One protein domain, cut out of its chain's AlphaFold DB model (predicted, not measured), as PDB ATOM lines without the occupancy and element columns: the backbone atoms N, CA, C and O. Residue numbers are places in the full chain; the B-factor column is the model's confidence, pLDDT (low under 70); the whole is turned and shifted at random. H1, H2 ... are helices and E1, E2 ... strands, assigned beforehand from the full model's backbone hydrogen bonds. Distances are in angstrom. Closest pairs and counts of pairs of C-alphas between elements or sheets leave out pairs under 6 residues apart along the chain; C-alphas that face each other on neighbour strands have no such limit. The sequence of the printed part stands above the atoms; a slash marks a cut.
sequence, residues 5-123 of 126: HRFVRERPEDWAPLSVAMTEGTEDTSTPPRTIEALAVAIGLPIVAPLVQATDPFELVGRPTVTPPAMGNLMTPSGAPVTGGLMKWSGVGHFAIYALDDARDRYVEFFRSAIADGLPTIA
ATOM      1  N   HIS A   5     -48.284  -5.483  21.615       93.25
ATOM      2  CA  HIS A   5     -49.746  -5.473  21.748       93.25
ATOM      3  C   HIS A   5     -50.489  -5.318  20.412       93.25
ATOM      4  O   HIS A   5     -51.584  -5.852  20.262       93.25
ATOM      5  N   ARG A   6     -49.886  -4.666  19.408       95.38
ATOM      6  CA  ARG A   6     -50.493  -4.453  18.080       95.38
ATOM      7  C   ARG A   6     -50.422  -5.668  17.161       95.38
ATOM      8  O   ARG A   6     -50.930  -5.622  16.042       95.38
ATOM      9  N   PHE A   7     -49.766  -6.744  17.586       95.69
ATOM     10  CA  PHE A   7     -49.684  -7.955  16.774       95.69
ATOM     11  C   PHE A   7     -51.054  -8.631  16.717       95.69
ATOM     12  O   PHE A   7     -51.522  -8.929  15.621       95.69
ATOM     13  N   VAL A   8     -51.710  -8.787  17.877       95.69
ATOM     14  CA  VAL A   8     -53.040  -9.404  17.989       95.69
ATOM     15  C   VAL A   8     -53.990  -8.551  18.836       95.69
ATOM     16  O   VAL A   8     -54.962  -8.034  18.293       95.69
ATOM     17  N   ARG A   9     -53.711  -8.367  20.138       92.50
ATOM     18  CA  ARG A   9     -54.660  -7.794  21.120       92.50
ATOM     19  C   ARG A   9     -55.229  -6.421  20.748       92.50
ATOM     20  O   ARG A   9     -56.402  -6.163  20.970       92.50
ATOM     21  N   GLU A  10     -54.388  -5.547  20.220       94.94
ATOM     22  CA  GLU A  10     -54.694  -4.151  19.882       94.94
ATOM     23  C   GLU A  10     -54.260  -3.861  18.440       94.94
ATOM     24  O   GLU A  10     -53.721  -2.799  18.117       94.94
ATOM     25  N   ARG A  11     -54.409  -4.862  17.566       94.81
ATOM     26  CA  ARG A  11     -54.129  -4.700  16.143       94.81
ATOM     27  C   ARG A  11     -55.095  -3.666  15.540       94.81
ATOM     28  O   ARG A  11     -56.299  -3.829  15.730       94.81
ATOM     29  N   PRO A  12     -54.600  -2.643  14.813       95.00
ATOM     30  CA  PRO A  12     -55.462  -1.707  14.093       95.00
ATOM     31  C   PRO A  12     -56.405  -2.426  13.122       95.00
ATOM     32  O   PRO A  12     -56.016  -3.412  12.497       95.00
ATOM     33  N   GLU A  13     -57.639  -1.941  12.999       93.06
ATOM     34  CA  GLU A  13     -58.681  -2.606  12.202       93.06
ATOM     35  C   GLU A  13     -58.372  -2.633  10.700       93.06
ATOM     36  O   GLU A  13     -58.765  -3.566  10.004       93.06
ATOM     37  N   ASP A  14     -57.632  -1.639  10.213       94.19
ATOM     38  CA  ASP A  14     -57.193  -1.505   8.825       94.19
ATOM     39  C   ASP A  14     -55.977  -2.385   8.484       94.19
ATOM     40  O   ASP A  14     -55.557  -2.458   7.327       94.19
ATOM     41  N   TRP A  15     -55.397  -3.081   9.467       94.94
ATOM     42  CA  TRP A  15     -54.267  -3.978   9.249       94.94
ATOM     43  C   TRP A  15     -54.742  -5.408   8.979       94.94
ATOM     44  O   TRP A  15     -55.482  -5.993   9.767       94.94
ATOM     45  N   ALA A  16     -54.212  -6.028   7.920       94.81
ATOM     46  CA  ALA A  16     -54.486  -7.432   7.593       94.81
ATOM     47  C   ALA A  16     -54.234  -8.353   8.806       94.81
ATOM     48  O   ALA A  16     -53.214  -8.156   9.462       94.81
ATOM     49  N   PRO A  17     -55.087  -9.339   9.136       94.75
ATOM     50  CA  PRO A  17     -54.903 -10.190  10.316       94.75
ATOM     51  C   PRO A  17     -53.542 -10.901  10.343       94.75
ATOM     52  O   PRO A  17     -53.000 -11.266   9.301       94.75
ATOM     53  N   LEU A  18     -52.984 -11.104  11.541       96.69
ATOM     54  CA  LEU A  18     -51.685 -11.750  11.728       96.69
ATOM     55  C   LEU A  18     -51.800 -12.910  12.720       96.69
ATOM     56  O   LEU A  18     -52.137 -12.707  13.884       96.69
ATOM     57  N   SER A  19     -51.474 -14.113  12.252       98.00
ATOM     58  CA  SER A  19     -51.310 -15.293  13.104       98.00
ATOM     59  C   SER A  19     -49.862 -15.400  13.587       98.00
ATOM     60  O   SER A  19     -48.935 -15.120  12.827       98.00
ATOM     61  N   VAL A  20     -49.654 -15.801  14.844       98.00
ATOM     62  CA  VAL A  20     -48.336 -15.776  15.498       98.00
ATOM     63  C   VAL A  20     -48.081 -17.063  16.283       98.00
ATOM     64  O   VAL A  20     -48.656 -17.274  17.349       98.00
ATOM     65  N   ALA A  21     -47.159 -17.889  15.796       97.19
ATOM     66  CA  ALA A  21     -46.580 -18.997  16.552       97.19
ATOM     67  C   ALA A  21     -45.222 -18.577  17.132       97.19
ATOM     68  O   ALA A  21     -44.305 -18.238  16.385       97.19
ATOM     69  N   MET A  22     -45.092 -18.599  18.459       97.06
ATOM     70  CA  MET A  22     -43.822 -18.377  19.157       97.06
ATOM     71  C   MET A  22     -43.261 -19.705  19.665       97.06
ATOM     72  O   MET A  22     -44.012 -20.572  20.108       97.06
ATOM     73  N   THR A  23     -41.940 -19.852  19.615       96.19
ATOM     74  CA  THR A  23     -41.216 -21.046  20.067       96.19
ATOM     75  C   THR A  23     -40.216 -20.674  21.148       96.19
ATOM     76  O   THR A  23     -39.518 -19.673  21.004       96.19
ATOM     77  N   GLU A  24     -40.098 -21.502  22.179       96.25
ATOM     78  CA  GLU A  24     -39.192 -21.278  23.304       96.25
ATOM     79  C   GLU A  24     -38.507 -22.573  23.739       96.25
ATOM     80  O   GLU A  24     -39.165 -23.593  23.957       96.25
ATOM     81  N   GLY A  25     -37.188 -22.511  23.916       96.31
ATOM     82  CA  GLY A  25     -36.445 -23.488  24.705       96.31
ATOM     83  C   GLY A  25     -36.272 -22.986  26.136       96.31
ATOM     84  O   GLY A  25     -35.839 -21.852  26.338       96.31
ATOM     85  N   THR A  26     -36.599 -23.804  27.140       94.94
ATOM     86  CA  THR A  26     -36.554 -23.362  28.550       94.94
ATOM     87  C   THR A  26     -35.138 -23.117  29.073       94.94
ATOM     88  O   THR A  26     -34.980 -22.516  30.131       94.94
ATOM     89  N   GLU A  27     -34.107 -23.582  28.363       95.50
ATOM     90  CA  GLU A  27     -32.695 -23.412  28.734       95.50
ATOM     91  C   GLU A  27     -31.993 -22.339  27.884       95.50
ATOM     92  O   GLU A  27     -30.766 -22.254  27.859       95.50
ATOM     93  N   ASP A  28     -32.749 -21.519  27.146       95.56
ATOM     94  CA  ASP A  28     -32.173 -20.453  26.333       95.56
ATOM     95  C   ASP A  28     -31.557 -19.350  27.208       95.56
ATOM     96  O   ASP A  28     -32.237 -18.701  27.999       95.56
ATOM     97  N   THR A  29     -30.258 -19.105  27.052       94.06
ATOM     98  CA  THR A  29     -29.543 -18.019  27.737       94.06
ATOM     99  C   THR A  29     -29.389 -16.761  26.881       94.06
ATOM    100  O   THR A  29     -29.021 -15.712  27.406       94.06
ATOM    101  N   SER A  30     -29.634 -16.853  25.572       93.38
ATOM    102  CA  SER A  30     -29.493 -15.746  24.617       93.38
ATOM    103  C   SER A  30     -30.763 -14.903  24.566       93.38
ATOM    104  O   SER A  30     -30.699 -13.675  24.607       93.38
ATOM    105  N   THR A  31     -31.921 -15.566  24.544       92.50
ATOM    106  CA  THR A  31     -33.238 -14.944  24.727       92.50
ATOM    107  C   THR A  31     -33.981 -15.647  25.863       92.50
ATOM    108  O   THR A  31     -34.799 -16.524  25.608       92.50
ATOM    109  N   PRO A  32     -33.689 -15.302  27.134       93.25
ATOM    110  CA  PRO A  32     -34.189 -16.053  28.282       93.25
ATOM    111  C   PRO A  32     -35.716 -16.188  28.313       93.25
ATOM    112  O   PRO A  32     -36.388 -15.198  27.986       93.25
ATOM    113  N   PRO A  33     -36.272 -17.323  28.793       94.12
ATOM    114  CA  PRO A  33     -37.712 -17.598  28.776       94.12
ATOM    115  C   PRO A  33     -38.565 -16.440  29.289       94.12
ATOM    116  O   PRO A  33     -39.465 -15.959  28.614       94.12
ATOM    117  N   ARG A  34     -38.167 -15.839  30.415       92.75
ATOM    118  CA  ARG A  34     -38.870 -14.694  31.010       92.75
ATOM    119  C   ARG A  34     -39.107 -13.530  30.034       92.75
ATOM    120  O   ARG A  34     -40.103 -12.819  30.147       92.75
ATOM    121  N   THR A  35     -38.191 -13.304  29.092       93.62
ATOM    122  CA  THR A  35     -38.317 -12.244  28.077       93.62
ATOM    123  C   THR A  35     -39.262 -12.637  26.942       93.62
ATOM    124  O   THR A  35     -40.086 -11.818  26.526       93.62
ATOM    125  N   ILE A  36     -39.195 -13.891  26.489       95.12
ATOM    126  CA  ILE A  36     -40.077 -14.461  25.465       95.12
ATOM    127  C   ILE A  36     -41.515 -14.523  25.995       95.12
ATOM    128  O   ILE A  36     -42.448 -14.096  25.317       95.12
ATOM    129  N   GLU A  37     -41.694 -14.965  27.234       95.31
ATOM    130  CA  GLU A  37     -42.979 -15.045  27.926       95.31
ATOM    131  C   GLU A  37     -43.614 -13.663  28.108       95.31
ATOM    132  O   GLU A  37     -44.796 -13.477  27.815       95.31
ATOM    133  N   ALA A  38     -42.829 -12.662  28.527       94.12
ATOM    134  CA  ALA A  38     -43.305 -11.284  28.632       94.12
ATOM    135  C   ALA A  38     -43.760 -10.729  27.270       94.12
ATOM    136  O   ALA A  38     -44.789 -10.052  27.188       94.12
ATOM    137  N   LEU A  39     -43.029 -11.037  26.191       95.75
ATOM    138  CA  LEU A  39     -43.419 -10.669  24.830       95.75
ATOM    139  C   LEU A  39     -44.716 -11.376  24.403       95.75
ATOM    140  O   LEU A  39     -45.629 -10.715  23.907       95.75
ATOM    141  N   ALA A  40     -44.827 -12.685  24.632       96.56
ATOM    142  CA  ALA A  40     -46.010 -13.472  24.292       96.56
ATOM    143  C   ALA A  40     -47.268 -12.944  25.003       96.56
ATOM    144  O   ALA A  40     -48.305 -12.729  24.369       96.56
ATOM    145  N   VAL A  41     -47.158 -12.634  26.298       95.31
ATOM    146  CA  VAL A  41     -48.238 -12.016  27.080       95.31
ATOM    147  C   VAL A  41     -48.602 -10.632  26.543       95.31
ATOM    148  O   VAL A  41     -49.791 -10.318  26.427       95.31
ATOM    149  N   ALA A  42     -47.611  -9.813  26.176       95.44
ATOM    150  CA  ALA A  42     -47.853  -8.487  25.612       95.44
ATOM    151  C   ALA A  42     -48.591  -8.550  24.266       95.44
ATOM    152  O   ALA A  42     -49.472  -7.727  24.030       95.44
ATOM    153  N   ILE A  43     -48.276  -9.534  23.415       96.94
ATOM    154  CA  ILE A  43     -49.005  -9.809  22.163       96.94
ATOM    155  C   ILE A  43     -50.442 -10.270  22.447       96.94
ATOM    156  O   ILE A  43     -51.361  -9.955  21.687       96.94
ATOM    157  N   GLY A  44     -50.642 -10.996  23.549       95.81
ATOM    158  CA  GLY A  44     -51.902 -11.644  23.899       95.81
ATOM    159  C   GLY A  44     -51.960 -13.117  23.488       95.81
ATOM    160  O   GLY A  44     -53.048 -13.652  23.282       95.81
ATOM    161  N   LEU A  45     -50.815 -13.788  23.366       97.19
ATOM    162  CA  LEU A  45     -50.762 -15.212  23.034       97.19
ATOM    163  C   LEU A  45     -50.990 -16.075  24.279       97.19
ATOM    164  O   LEU A  45     -50.459 -15.734  25.333       97.19
ATOM    165  N   PRO A  46     -51.751 -17.181  24.194       96.50
ATOM    166  CA  PRO A  46     -51.806 -18.207  25.232       96.50
ATOM    167  C   PRO A  46     -50.578 -19.127  25.173       96.50
ATOM    168  O   PRO A  46     -49.884 -19.180  24.157       96.50
ATOM    169  N   ILE A  47     -50.334 -19.901  26.233       96.12
ATOM    170  CA  ILE A  47     -49.428 -21.057  26.143       96.12
ATOM    171  C   ILE A  47     -50.162 -22.159  25.384       96.12
ATOM    172  O   ILE A  47     -51.328 -22.426  25.665       96.12
ATOM    173  N   VAL A  48     -49.494 -22.812  24.439       96.62
ATOM    174  CA  VAL A  48     -50.015 -24.024  23.802       96.62
ATOM    175  C   VAL A  48     -49.442 -25.230  24.523       96.62
ATOM    176  O   VAL A  48     -48.224 -25.360  24.633       96.62
ATOM    177  N   ALA A  49     -50.317 -26.117  24.990       93.62
ATOM    178  CA  ALA A  49     -49.931 -27.323  25.703       93.62
ATOM    179  C   ALA A  49     -48.938 -28.184  24.883       93.62
ATOM    180  O   ALA A  49     -48.985 -28.175  23.643       93.62
ATOM    181  N   PRO A  50     -48.055 -28.951  25.554       90.38
ATOM    182  CA  PRO A  50     -47.971 -29.137  27.009       90.38
ATOM    183  C   PRO A  50     -47.353 -27.945  27.758       90.38
ATOM    184  O   PRO A  50     -46.458 -27.270  27.256       90.38
ATOM    185  N   LEU A  51     -47.807 -27.712  28.995       85.25
ATOM    186  CA  LEU A  51     -47.151 -26.776  29.910       85.25
ATOM    187  C   LEU A  51     -45.911 -27.457  30.504       85.25
ATOM    188  O   LEU A  51     -46.025 -28.277  31.410       85.25
ATOM    189  N   VAL A  52     -44.732 -27.142  29.968       83.62
ATOM    190  CA  VAL A  52     -43.457 -27.745  30.407       83.62
ATOM    191  C   VAL A  52     -42.860 -27.075  31.651       83.62
ATOM    192  O   VAL A  52     -42.053 -27.688  32.340       83.62
ATOM    193  N   GLN A  53     -43.258 -25.833  31.950       82.25
ATOM    194  CA  GLN A  53     -42.814 -25.067  33.118       82.25
ATOM    195  C   GLN A  53     -43.874 -24.023  33.503       82.25
ATOM    196  O   GLN A  53     -44.437 -23.369  32.620       82.25
ATOM    197  N   ALA A  54     -44.122 -23.847  34.807       76.38
ATOM    198  CA  ALA A  54     -44.929 -22.737  35.323       76.38
ATOM    199  C   ALA A  54     -44.339 -21.393  34.875       76.38
ATOM    200  O   ALA A  54     -43.129 -21.271  34.672       76.38
ATOM    201  N   THR A  55     -45.207 -20.418  34.625       80.75
ATOM    202  CA  THR A  55     -44.822 -19.211  33.896       80.75
ATOM    203  C   THR A  55     -45.472 -17.971  34.513       80.75
ATOM    204  O   THR A  55     -46.589 -17.606  34.134       80.75
ATOM    205  N   ASP A  56     -44.759 -17.297  35.426       84.12
ATOM    206  CA  ASP A  56     -45.279 -16.162  36.208       84.12
ATOM    207  C   ASP A  56     -45.987 -15.088  35.357       84.12
ATOM    208  O   ASP A  56     -47.074 -14.652  35.748       84.12
ATOM    209  N   PRO A  57     -45.461 -14.652  34.185       86.88
ATOM    210  CA  PRO A  57     -46.150 -13.653  33.368       86.88
ATOM    211  C   PRO A  57     -47.564 -14.056  32.939       86.88
ATOM    212  O   PRO A  57     -48.433 -13.191  32.860       86.88
ATOM    213  N   PHE A  58     -47.802 -15.338  32.649       89.81
ATOM    214  CA  PHE A  58     -49.104 -15.831  32.189       89.81
ATOM    215  C   PHE A  58     -50.085 -16.007  33.346       89.81
ATOM    216  O   PHE A  58     -51.267 -15.690  33.189       89.81
ATOM    217  N   GLU A  59     -49.589 -16.449  34.503       88.00
ATOM    218  CA  GLU A  59     -50.363 -16.529  35.743       88.00
ATOM    219  C   GLU A  59     -50.832 -15.140  36.183       88.00
ATOM    220  O   GLU A  59     -52.014 -14.948  36.467       88.00
ATOM    221  N   LEU A  60     -49.940 -14.144  36.136       89.94
ATOM    222  CA  LEU A  60     -50.235 -12.767  36.529       89.94
ATOM    223  C   LEU A  60     -51.383 -12.144  35.722       89.94
ATOM    224  O   LEU A  60     -52.169 -11.369  36.263       89.94
ATOM    225  N   VAL A  61     -51.486 -12.464  34.428       90.50
ATOM    226  CA  VAL A  61     -52.557 -11.951  33.554       90.50
ATOM    227  C   VAL A  61     -53.744 -12.908  33.415       90.50
ATOM    228  O   VAL A  61     -54.660 -12.620  32.644       90.50
ATOM    229  N   GLY A  62     -53.725 -14.053  34.108       89.38
ATOM    230  CA  GLY A  62     -54.784 -15.063  34.064       89.38
ATOM    231  C   GLY A  62     -55.040 -15.647  32.671       89.38
ATOM    232  O   GLY A  62     -56.179 -15.977  32.342       89.38
ATOM    233  N   ARG A  63     -54.014 -15.728  31.810       88.69
ATOM    234  CA  ARG A  63     -54.196 -16.174  30.421       88.69
ATOM    235  C   ARG A  63     -54.178 -17.708  30.347       88.69
ATOM    236  O   ARG A  63     -53.217 -18.316  30.817       88.69
ATOM    237  N   PRO A  64     -55.202 -18.351  29.754       87.06
ATOM    238  CA  PRO A  64     -55.311 -19.804  29.772       87.06
ATOM    239  C   PRO A  64     -54.261 -20.476  28.882       87.06
ATOM    240  O   PRO A  64     -53.770 -19.897  27.909       87.06
ATOM    241  N   THR A  65     -53.974 -21.740  29.196       93.31
ATOM    242  CA  THR A  65     -53.315 -22.660  28.262       93.31
ATOM    243  C   THR A  65     -54.349 -23.191  27.271       93.31
ATOM    244  O   THR A  65     -55.480 -23.487  27.657       93.31
ATOM    245  N   VAL A  66     -53.969 -23.329  26.003       95.62
ATOM    246  CA  VAL A  66     -54.794 -23.939  24.953       95.62
ATOM    247  C   VAL A  66     -54.244 -25.309  24.572       95.62
ATOM    248  O   VAL A  66     -53.033 -25.502  24.474       95.62
ATOM    249  N   THR A  67     -55.133 -26.271  24.349       95.38
ATOM    250  CA  THR A  67     -54.755 -27.619  23.911       95.38
ATOM    251  C   THR A  67     -54.617 -27.640  22.387       95.38
ATOM    252  O   THR A  67     -55.512 -27.137  21.708       95.38
ATOM    253  N   PRO A  68     -53.528 -28.188  21.821       94.56
ATOM    254  CA  PRO A  68     -53.428 -28.378  20.381       94.56
ATOM    255  C   PRO A  68     -54.357 -29.517  19.894       94.56
ATOM    256  O   PRO A  68     -54.648 -30.426  20.671       94.56
ATOM    257  N   PRO A  69     -54.783 -29.524  18.616       96.31
ATOM    258  CA  PRO A  69     -54.473 -28.523  17.598       96.31
ATOM    259  C   PRO A  69     -55.191 -27.192  17.866       96.31
ATOM    260  O   PRO A  69     -56.382 -27.170  18.163       96.31
ATOM    261  N   ALA A  70     -54.464 -26.079  17.754       97.00
ATOM    262  CA  ALA A  70     -55.030 -24.740  17.909       97.00
ATOM    263  C   ALA A  70     -55.083 -24.035  16.550       97.00
ATOM    264  O   ALA A  70     -54.057 -23.888  15.887       97.00
ATOM    265  N   MET A  71     -56.276 -23.597  16.154       97.94
ATOM    266  CA  MET A  71     -56.539 -22.883  14.906       97.94
ATOM    267  C   MET A  71     -57.644 -21.852  15.150       97.94
ATOM    268  O   MET A  71     -58.649 -22.180  15.778       97.94
ATOM    269  N   GLY A  72     -57.453 -20.605  14.704       97.56
ATOM    270  CA  GLY A  72     -58.433 -19.526  14.899       97.56
ATOM    271  C   GLY A  72     -58.763 -19.253  16.370       97.56
ATOM    272  O   GLY A  72     -59.864 -18.812  16.688       97.56
ATOM    273  N   ASN A  73     -57.837 -19.568  17.279       97.50
ATOM    274  CA  ASN A  73     -58.064 -19.550  18.724       97.50
ATOM    275  C   ASN A  73     -58.031 -18.141  19.335       97.50
ATOM    276  O   ASN A  73     -58.227 -17.993  20.542       97.50
ATOM    277  N   LEU A  74     -57.746 -17.120  18.529       97.19
ATOM    278  CA  LEU A  74     -57.720 -15.719  18.918       97.19
ATOM    279  C   LEU A  74     -58.566 -14.895  17.949       97.19
ATOM    280  O   LEU A  74     -58.729 -15.245  16.783       97.19
ATOM    281  N   MET A  75     -59.068 -13.769  18.448       96.12
ATOM    282  CA  MET A  75     -59.850 -12.811  17.676       96.12
ATOM    283  C   MET A  75     -59.140 -11.459  17.678       96.12
ATOM    284  O   MET A  75     -58.726 -10.986  18.742       96.12
ATOM    285  N   THR A  76     -58.976 -10.840  16.509       94.31
ATOM    286  CA  THR A  76     -58.509  -9.448  16.417       94.31
ATOM    287  C   THR A  76     -59.616  -8.478  16.857       94.31
ATOM    288  O   THR A  76     -60.790  -8.856  16.856       94.31
ATOM    289  N   PRO A  77     -59.296  -7.205  17.167       94.56
ATOM    290  CA  PRO A  77     -60.314  -6.178  17.418       94.56
ATOM    291  C   PRO A  77     -61.330  -6.018  16.278       94.56
ATOM    292  O   PRO A  77     -62.506  -5.797  16.537       94.56
ATOM    293  N   SER A  78     -60.901  -6.221  15.027       94.25
ATOM    294  CA  SER A  78     -61.772  -6.219  13.843       94.25
ATOM    295  C   SER A  78     -62.674  -7.454  13.703       94.25
ATOM    296  O   SER A  78     -63.441  -7.543  12.749       94.25
ATOM    297  N   GLY A  79     -62.585  -8.426  14.617       94.50
ATOM    298  CA  GLY A  79     -63.382  -9.653  14.572       94.50
ATOM    299  C   GLY A  79     -62.863 -10.713  13.595       94.50
ATOM    300  O   GLY A  79     -63.604 -11.633  13.254       94.50
ATOM    301  N   ALA A  80     -61.614 -10.608  13.133       95.00
ATOM    302  CA  ALA A  80     -61.003 -11.627  12.287       95.00
ATOM    303  C   ALA A  80     -60.356 -12.736  13.142       95.00
ATOM    304  O   ALA A  80     -59.581 -12.425  14.058       95.00
ATOM    305  N   PRO A  81     -60.616 -14.026  12.847       97.19
ATOM    306  CA  PRO A  81     -59.972 -15.122  13.552       97.19
ATOM    307  C   PRO A  81     -58.501 -15.227  13.139       97.19
ATOM    308  O   PRO A  81     -58.163 -15.179  11.956       97.19
ATOM    309  N   VAL A  82     -57.623 -15.409  14.122       97.94
ATOM    310  CA  VAL A  82     -56.198 -15.687  13.917       97.94
ATOM    311  C   VAL A  82     -55.749 -16.813  14.833       97.94
ATOM    312  O   VAL A  82     -56.333 -17.060  15.888       97.94
ATOM    313  N   THR A  83     -54.686 -17.501  14.438       98.44
ATOM    314  CA  THR A  83     -54.069 -18.530  15.272       98.44
ATOM    315  C   THR A  83     -52.887 -17.942  16.009       98.44
ATOM    316  O   THR A  83     -52.042 -17.272  15.413       98.44
ATOM    317  N   GLY A  84     -52.767 -18.227  17.300       98.00
ATOM    318  CA  GLY A  84     -51.534 -17.886  17.981       98.00
ATOM    319  C   GLY A  84     -51.319 -18.550  19.321       98.00
ATOM    320  O   GLY A  84     -52.256 -18.987  19.990       98.00
ATOM    321  N   GLY A  85     -50.050 -18.611  19.707       97.38
ATOM    322  CA  GLY A  85     -49.639 -19.232  20.951       97.38
ATOM    323  C   GLY A  85     -48.125 -19.330  21.113       97.38
ATOM    324  O   GLY A  85     -47.376 -19.258  20.138       97.38
ATOM    325  N   LEU A  86     -47.696 -19.501  22.361       97.31
ATOM    326  CA  LEU A  86     -46.325 -19.818  22.746       97.31
ATOM    327  C   LEU A  86     -46.190 -21.329  22.968       97.31
ATOM    328  O   LEU A  86     -46.869 -21.895  23.823       97.31
ATOM    329  N   MET A  87     -45.310 -21.971  22.207       96.56
ATOM    330  CA  MET A  87     -44.926 -23.372  22.375       96.56
ATOM    331  C   MET A  87     -43.575 -23.449  23.082       96.56
ATOM    332  O   MET A  87     -42.647 -22.723  22.721       96.56
ATOM    333  N   LYS A  88     -43.469 -24.337  24.070       95.06
ATOM    334  CA  LYS A  88     -42.315 -24.436  24.967       95.06
ATOM    335  C   LYS A  88     -41.763 -25.860  24.972       95.06
ATOM    336  O   LYS A  88     -42.541 -26.812  25.022       95.06
ATOM    337  N   TRP A  89     -40.440 -25.996  24.993       94.81
ATOM    338  CA  TRP A  89     -39.750 -27.282  25.108       94.81
ATOM    339  C   TRP A  89     -38.677 -27.232  26.193       94.81
ATOM    340  O   TRP A  89     -37.898 -26.283  26.255       94.81
ATOM    341  N   SER A  90     -38.637 -28.265  27.037       93.56
ATOM    342  CA  SER A  90     -37.612 -28.428  28.069       93.56
ATOM    343  C   SER A  90     -36.349 -29.101  27.532       93.56
ATOM    344  O   SER A  90     -36.395 -29.784  26.509       93.56
ATOM    345  N   GLY A  91     -35.214 -28.915  28.215       92.94
ATOM    346  CA  GLY A  91     -33.952 -29.565  27.836       92.94
ATOM    347  C   GLY A  91     -33.296 -28.992  26.578       92.94
ATOM    348  O   GLY A  91     -32.438 -29.643  25.985       92.94
ATOM    349  N   VAL A  92     -33.742 -27.820  26.112       95.06
ATOM    350  CA  VAL A  92     -33.245 -27.196  24.884       95.06
ATOM    351  C   VAL A  92     -33.079 -25.691  25.056       95.06
ATOM    352  O   VAL A  92     -33.880 -25.028  25.717       95.06
ATOM    353  N   GLY A  93     -32.014 -25.165  24.451       94.88
ATOM    354  CA  GLY A  93     -31.697 -23.742  24.439       94.88
ATOM    355  C   GLY A  93     -32.293 -23.002  23.239       94.88
ATOM    356  O   GLY A  93     -33.391 -23.294  22.771       94.88
ATOM    357  N   HIS A  94     -31.516 -22.065  22.701       96.06
ATOM    358  CA  HIS A  94     -31.940 -21.059  21.719       96.06
ATOM    359  C   HIS A  94     -32.588 -21.591  20.422       96.06
ATOM    360  O   HIS A  94     -33.353 -20.888  19.768       96.06
ATOM    361  N   PHE A  95     -32.304 -22.835  20.028       95.31
ATOM    362  CA  PHE A  95     -32.633 -23.372  18.702       95.31
ATOM    363  C   PHE A  95     -33.587 -24.579  18.742       95.31
ATOM    364  O   PHE A  95     -33.342 -25.590  18.080       95.31
ATOM    365  N   ALA A  96     -34.695 -24.484  19.489       94.25
ATOM    366  CA  ALA A  96     -35.650 -25.588  19.675       94.25
ATOM    367  C   ALA A  96     -36.104 -26.259  18.361       94.25
ATOM    368  O   ALA A  96     -36.016 -27.478  18.238       94.25
ATOM    369  N   ILE A  97     -36.498 -25.476  17.346       95.56
ATOM    370  CA  ILE A  97     -36.984 -25.991  16.045       95.56
ATOM    371  C   ILE A  97     -35.918 -26.729  15.220       95.56
ATOM    372  O   ILE A  97     -36.243 -27.474  14.297       95.56
ATOM    373  N   TYR A  98     -34.637 -26.515  15.523       95.88
ATOM    374  CA  TYR A  98     -33.541 -27.210  14.854       95.88
ATOM    375  C   TYR A  98     -33.122 -28.461  15.623       95.88
ATOM    376  O   TYR A  98     -32.728 -29.444  14.998       95.88
ATOM    377  N   ALA A  99     -33.251 -28.434  16.951       95.62
ATOM    378  CA  ALA A  99     -32.824 -29.504  17.844       95.62
ATOM    379  C   ALA A  99     -33.873 -30.610  18.049       95.62
ATOM    380  O   ALA A  99     -33.492 -31.751  18.293       95.62
ATOM    381  N   LEU A 100     -35.170 -30.295  17.968       95.31
ATOM    382  CA  LEU A 100     -36.254 -31.231  18.275       95.31
ATOM    383  C   LEU A 100     -37.164 -31.439  17.064       95.31
ATOM    384  O   LEU A 100     -37.707 -30.474  16.522       95.31
ATOM    385  N   ASP A 101     -37.391 -32.699  16.689       95.81
ATOM    386  CA  ASP A 101     -38.268 -33.041  15.564       95.81
ATOM    387  C   ASP A 101     -39.711 -32.572  15.804       95.81
ATOM    388  O   ASP A 101     -40.306 -31.973  14.917       95.81
ATOM    389  N   ASP A 102     -40.238 -32.706  17.028       94.50
ATOM    390  CA  ASP A 102     -41.570 -32.181  17.381       94.50
ATOM    391  C   ASP A 102     -41.676 -30.658  17.175       94.50
ATOM    392  O   ASP A 102     -42.646 -30.163  16.599       94.50
ATOM    393  N   ALA A 103     -40.659 -29.900  17.597       95.44
ATOM    394  CA  ALA A 103     -40.641 -28.452  17.413       95.44
ATOM    395  C   ALA A 103     -40.577 -28.073  15.930       95.44
ATOM    396  O   ALA A 103     -41.279 -27.155  15.493       95.44
ATOM    397  N   ARG A 104     -39.773 -28.805  15.150       96.38
ATOM    398  CA  ARG A 104     -39.666 -28.637  13.700       96.38
ATOM    399  C   ARG A 104     -40.993 -28.927  13.005       96.38
ATOM    400  O   ARG A 104     -41.443 -28.113  12.204       96.38
ATOM    401  N   ASP A 105     -41.631 -30.043  13.335       96.31
ATOM    402  CA  ASP A 105     -42.880 -30.478  12.715       96.31
ATOM    403  C   ASP A 105     -44.009 -29.484  12.984       96.31
ATOM    404  O   ASP A 105     -44.719 -29.090  12.058       96.31
ATOM    405  N   ARG A 106     -44.139 -29.002  14.226       96.31
ATOM    406  CA  ARG A 106     -45.146 -27.990  14.587       96.31
ATOM    407  C   ARG A 106     -44.888 -26.650  13.899       96.31
ATOM    408  O   ARG A 106     -45.838 -25.998  13.469       96.31
ATOM    409  N   TYR A 107     -43.622 -26.257  13.758       96.25
ATOM    410  CA  TYR A 107     -43.234 -25.051  13.027       96.25
ATOM    411  C   TYR A 107     -43.576 -25.157  11.533       96.25
ATOM    412  O   TYR A 107     -44.189 -24.249  10.974       96.25
ATOM    413  N   VAL A 108     -43.237 -26.277  10.889       97.31
ATOM    414  CA  VAL A 108     -43.532 -26.518   9.467       97.31
ATOM    415  C   VAL A 108     -45.038 -26.608   9.221       97.31
ATOM    416  O   VAL A 108     -45.533 -26.011   8.264       97.31
ATOM    417  N   GLU A 109     -45.779 -27.307  10.083       97.75
ATOM    418  CA  GLU A 109     -47.228 -27.467   9.945       97.75
ATOM    419  C   GLU A 109     -47.966 -26.126  10.036       97.75
ATOM    420  O   GLU A 109     -48.903 -25.901   9.272       97.75
ATOM    421  N   PHE A 110     -47.503 -25.196  10.880       98.19
ATOM    422  CA  PHE A 110     -48.068 -23.848  10.962       98.19
ATOM    423  C   PHE A 110     -48.054 -23.142   9.598       98.19
ATOM    424  O   PHE A 110     -49.085 -22.660   9.138       98.19
ATOM    425  N   PHE A 111     -46.918 -23.132   8.895       98.12
ATOM    426  CA  PHE A 111     -46.842 -22.506   7.568       98.12
ATOM    427  C   PHE A 111     -47.541 -23.322   6.483       98.12
ATOM    428  O   PHE A 111     -48.186 -22.753   5.604       98.12
ATOM    429  N   ARG A 112     -47.433 -24.651   6.537       98.25
ATOM    430  CA  ARG A 112     -48.076 -25.541   5.566       98.25
ATOM    431  C   ARG A 112     -49.595 -25.352   5.560       98.25
ATOM    432  O   ARG A 112     -50.164 -25.161   4.489       98.25
ATOM    433  N   SER A 113     -50.224 -25.367   6.732       98.19
ATOM    434  CA  SER A 113     -51.669 -25.135   6.885       98.19
ATOM    435  C   SER A 113     -52.070 -23.694   6.562       98.19
ATOM    436  O   SER A 113     -53.113 -23.479   5.959       98.19
ATOM    437  N   ALA A 114     -51.217 -22.693   6.829       97.31
ATOM    438  CA  ALA A 114     -51.480 -21.321   6.371       97.31
ATOM    439  C   ALA A 114     -51.655 -21.245   4.846       97.31
ATOM    440  O   ALA A 114     -52.534 -20.541   4.356       97.31
ATOM    441  N   ILE A 115     -50.809 -21.964   4.102       97.75
ATOM    442  CA  ILE A 115     -50.833 -21.988   2.635       97.75
ATOM    443  C   ILE A 115     -52.003 -22.831   2.123       97.75
ATOM    444  O   ILE A 115     -52.663 -22.435   1.167       97.75
ATOM    445  N   ALA A 116     -52.236 -23.996   2.729       97.44
ATOM    446  CA  ALA A 116     -53.257 -24.937   2.279       97.44
ATOM    447  C   ALA A 116     -54.684 -24.471   2.610       97.44
ATOM    448  O   ALA A 116     -55.567 -24.563   1.760       97.44
ATOM    449  N   ASP A 117     -54.885 -23.943   3.819       95.50
ATOM    450  CA  ASP A 117     -56.207 -23.728   4.416       95.50
ATOM    451  C   ASP A 117     -56.526 -22.239   4.647       95.50
ATOM    452  O   ASP A 117     -57.642 -21.883   5.022       95.50
ATOM    453  N   GLY A 118     -55.553 -21.341   4.444       94.69
ATOM    454  CA  GLY A 118     -55.697 -19.895   4.661       94.69
ATOM    455  C   GLY A 118     -55.650 -19.460   6.132       94.69
ATOM    456  O   GLY A 118     -55.593 -18.263   6.415       94.69
ATOM    457  N   LEU A 119     -55.630 -20.410   7.072       96.56
ATOM    458  CA  LEU A 119     -55.506 -20.171   8.506       96.56
ATOM    459  C   LEU A 119     -54.539 -21.206   9.107       96.56
ATOM    460  O   LEU A 119     -54.796 -22.403   9.011       96.56
ATOM    461  N   PRO A 120     -53.418 -20.781   9.714       98.25
ATOM    462  CA  PRO A 120     -52.433 -21.721  10.227       98.25
ATOM    463  C   PRO A 120     -52.950 -22.514  11.426       98.25
ATOM    464  O   PRO A 120     -53.739 -22.014  12.225       98.25
ATOM    465  N   THR A 121     -52.414 -23.711  11.618       98.19
ATOM    466  CA  THR A 121     -52.668 -24.573  12.773       98.19
ATOM    467  C   THR A 121     -51.394 -24.752  13.586       98.19
ATOM    468  O   THR A 121     -50.351 -25.135  13.061       98.19
ATOM    469  N   ILE A 122     -51.475 -24.539  14.898       97.94
ATOM    470  CA  ILE A 122     -50.456 -25.033  15.825       97.94
ATOM    471  C   ILE A 122     -50.796 -26.489  16.134       97.94
ATOM    472  O   ILE A 122     -51.710 -26.776  16.909       97.94
ATOM    473  N   ALA A 123     -50.069 -27.402  15.495       95.38
ATOM    474  CA  ALA A 123     -50.354 -28.829  15.542       95.38
ATOM    475  C   ALA A 123     -50.144 -29.447  16.930       95.38
ATOM    476  O   ALA A 123     -49.389 -28.932  17.764       95.38
TER     477      ALA A 123
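This is residues 5 to 123 of the 126 residues of an uncharacterized protein of Myxococcales bacterium (UniProt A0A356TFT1). A slim ladder of two parallel strands, E1 and E2, runs through the middle, with H1 along one side of it and the long H4 along the other. Short H2 and long loops make an outlying part past H1 and round E2, and small H3 makes a corner with the start of H4. The printed part has 119 residues, with the order E1, H1, H2, E2, H3, H4; the class is mixed, helices and strands, with under half of the residues in named elements. It is compact, with a radius of gyration of the C-alphas of 13.8 A and spans of 40 by 34 by 24 A.

Start at E1, residues 20 to 25, and find its parallel neighbour E2, residues 84 to 89, at 13 degrees; N 22 and O 85 are 2.9 A apart and N 87 and O 22 2.8 A, within hydrogen-bond range. With H1, residues 33 to 43, and H2, residues 56 to 60, between them, they form a strand-helix-strand unit, two parallel strands joined through helices, with a right-handed crossover. The closest C-alphas of H1 and E2 are those of Ala 40 and Leu 86, 6.5 A. H1 and H2 touch, closest at the C-alphas of Ala 38 and Pro 57, 6.0 A. H4, residues 101 to 117, comes closest to E1 at the C-alphas of Phe 110 and Ala 21, 7.5 A; H1 and H4 are apart. H3, residues 96 to 99, and H4 touch only at the corner, H4 with residues 103 to 107 alone; the C-alphas of Ile 97 and Arg 104 are closest, 4.4 A. Every O i to N i+4 pair is within hydrogen-bond range in H1 and H2, 12 of 13 in H4, and H3 is too short for one.

Find C-alpha 20 at (-48.336, -15.776, 15.498), where E1 begins its 16.9 A; E2 covers 16.7 A. H1 is 15.2 A long, H2 6.0 A and H3 5.2 A. H4 runs 23.1 A to C-alpha 117 at (-56.207, -23.728, 4.416), with a kink of 25 degrees near residue 111.

The C-alphas of Asp 14 and Gly 91 are farthest apart, 41.1 A. The links H1 to H2 and H2 to E2 are long, and in the second residues 74 to 75 pair antiparallel with residues 81 to 82. The printed part has no cut, and no printed residue is under 70 in pLDDT.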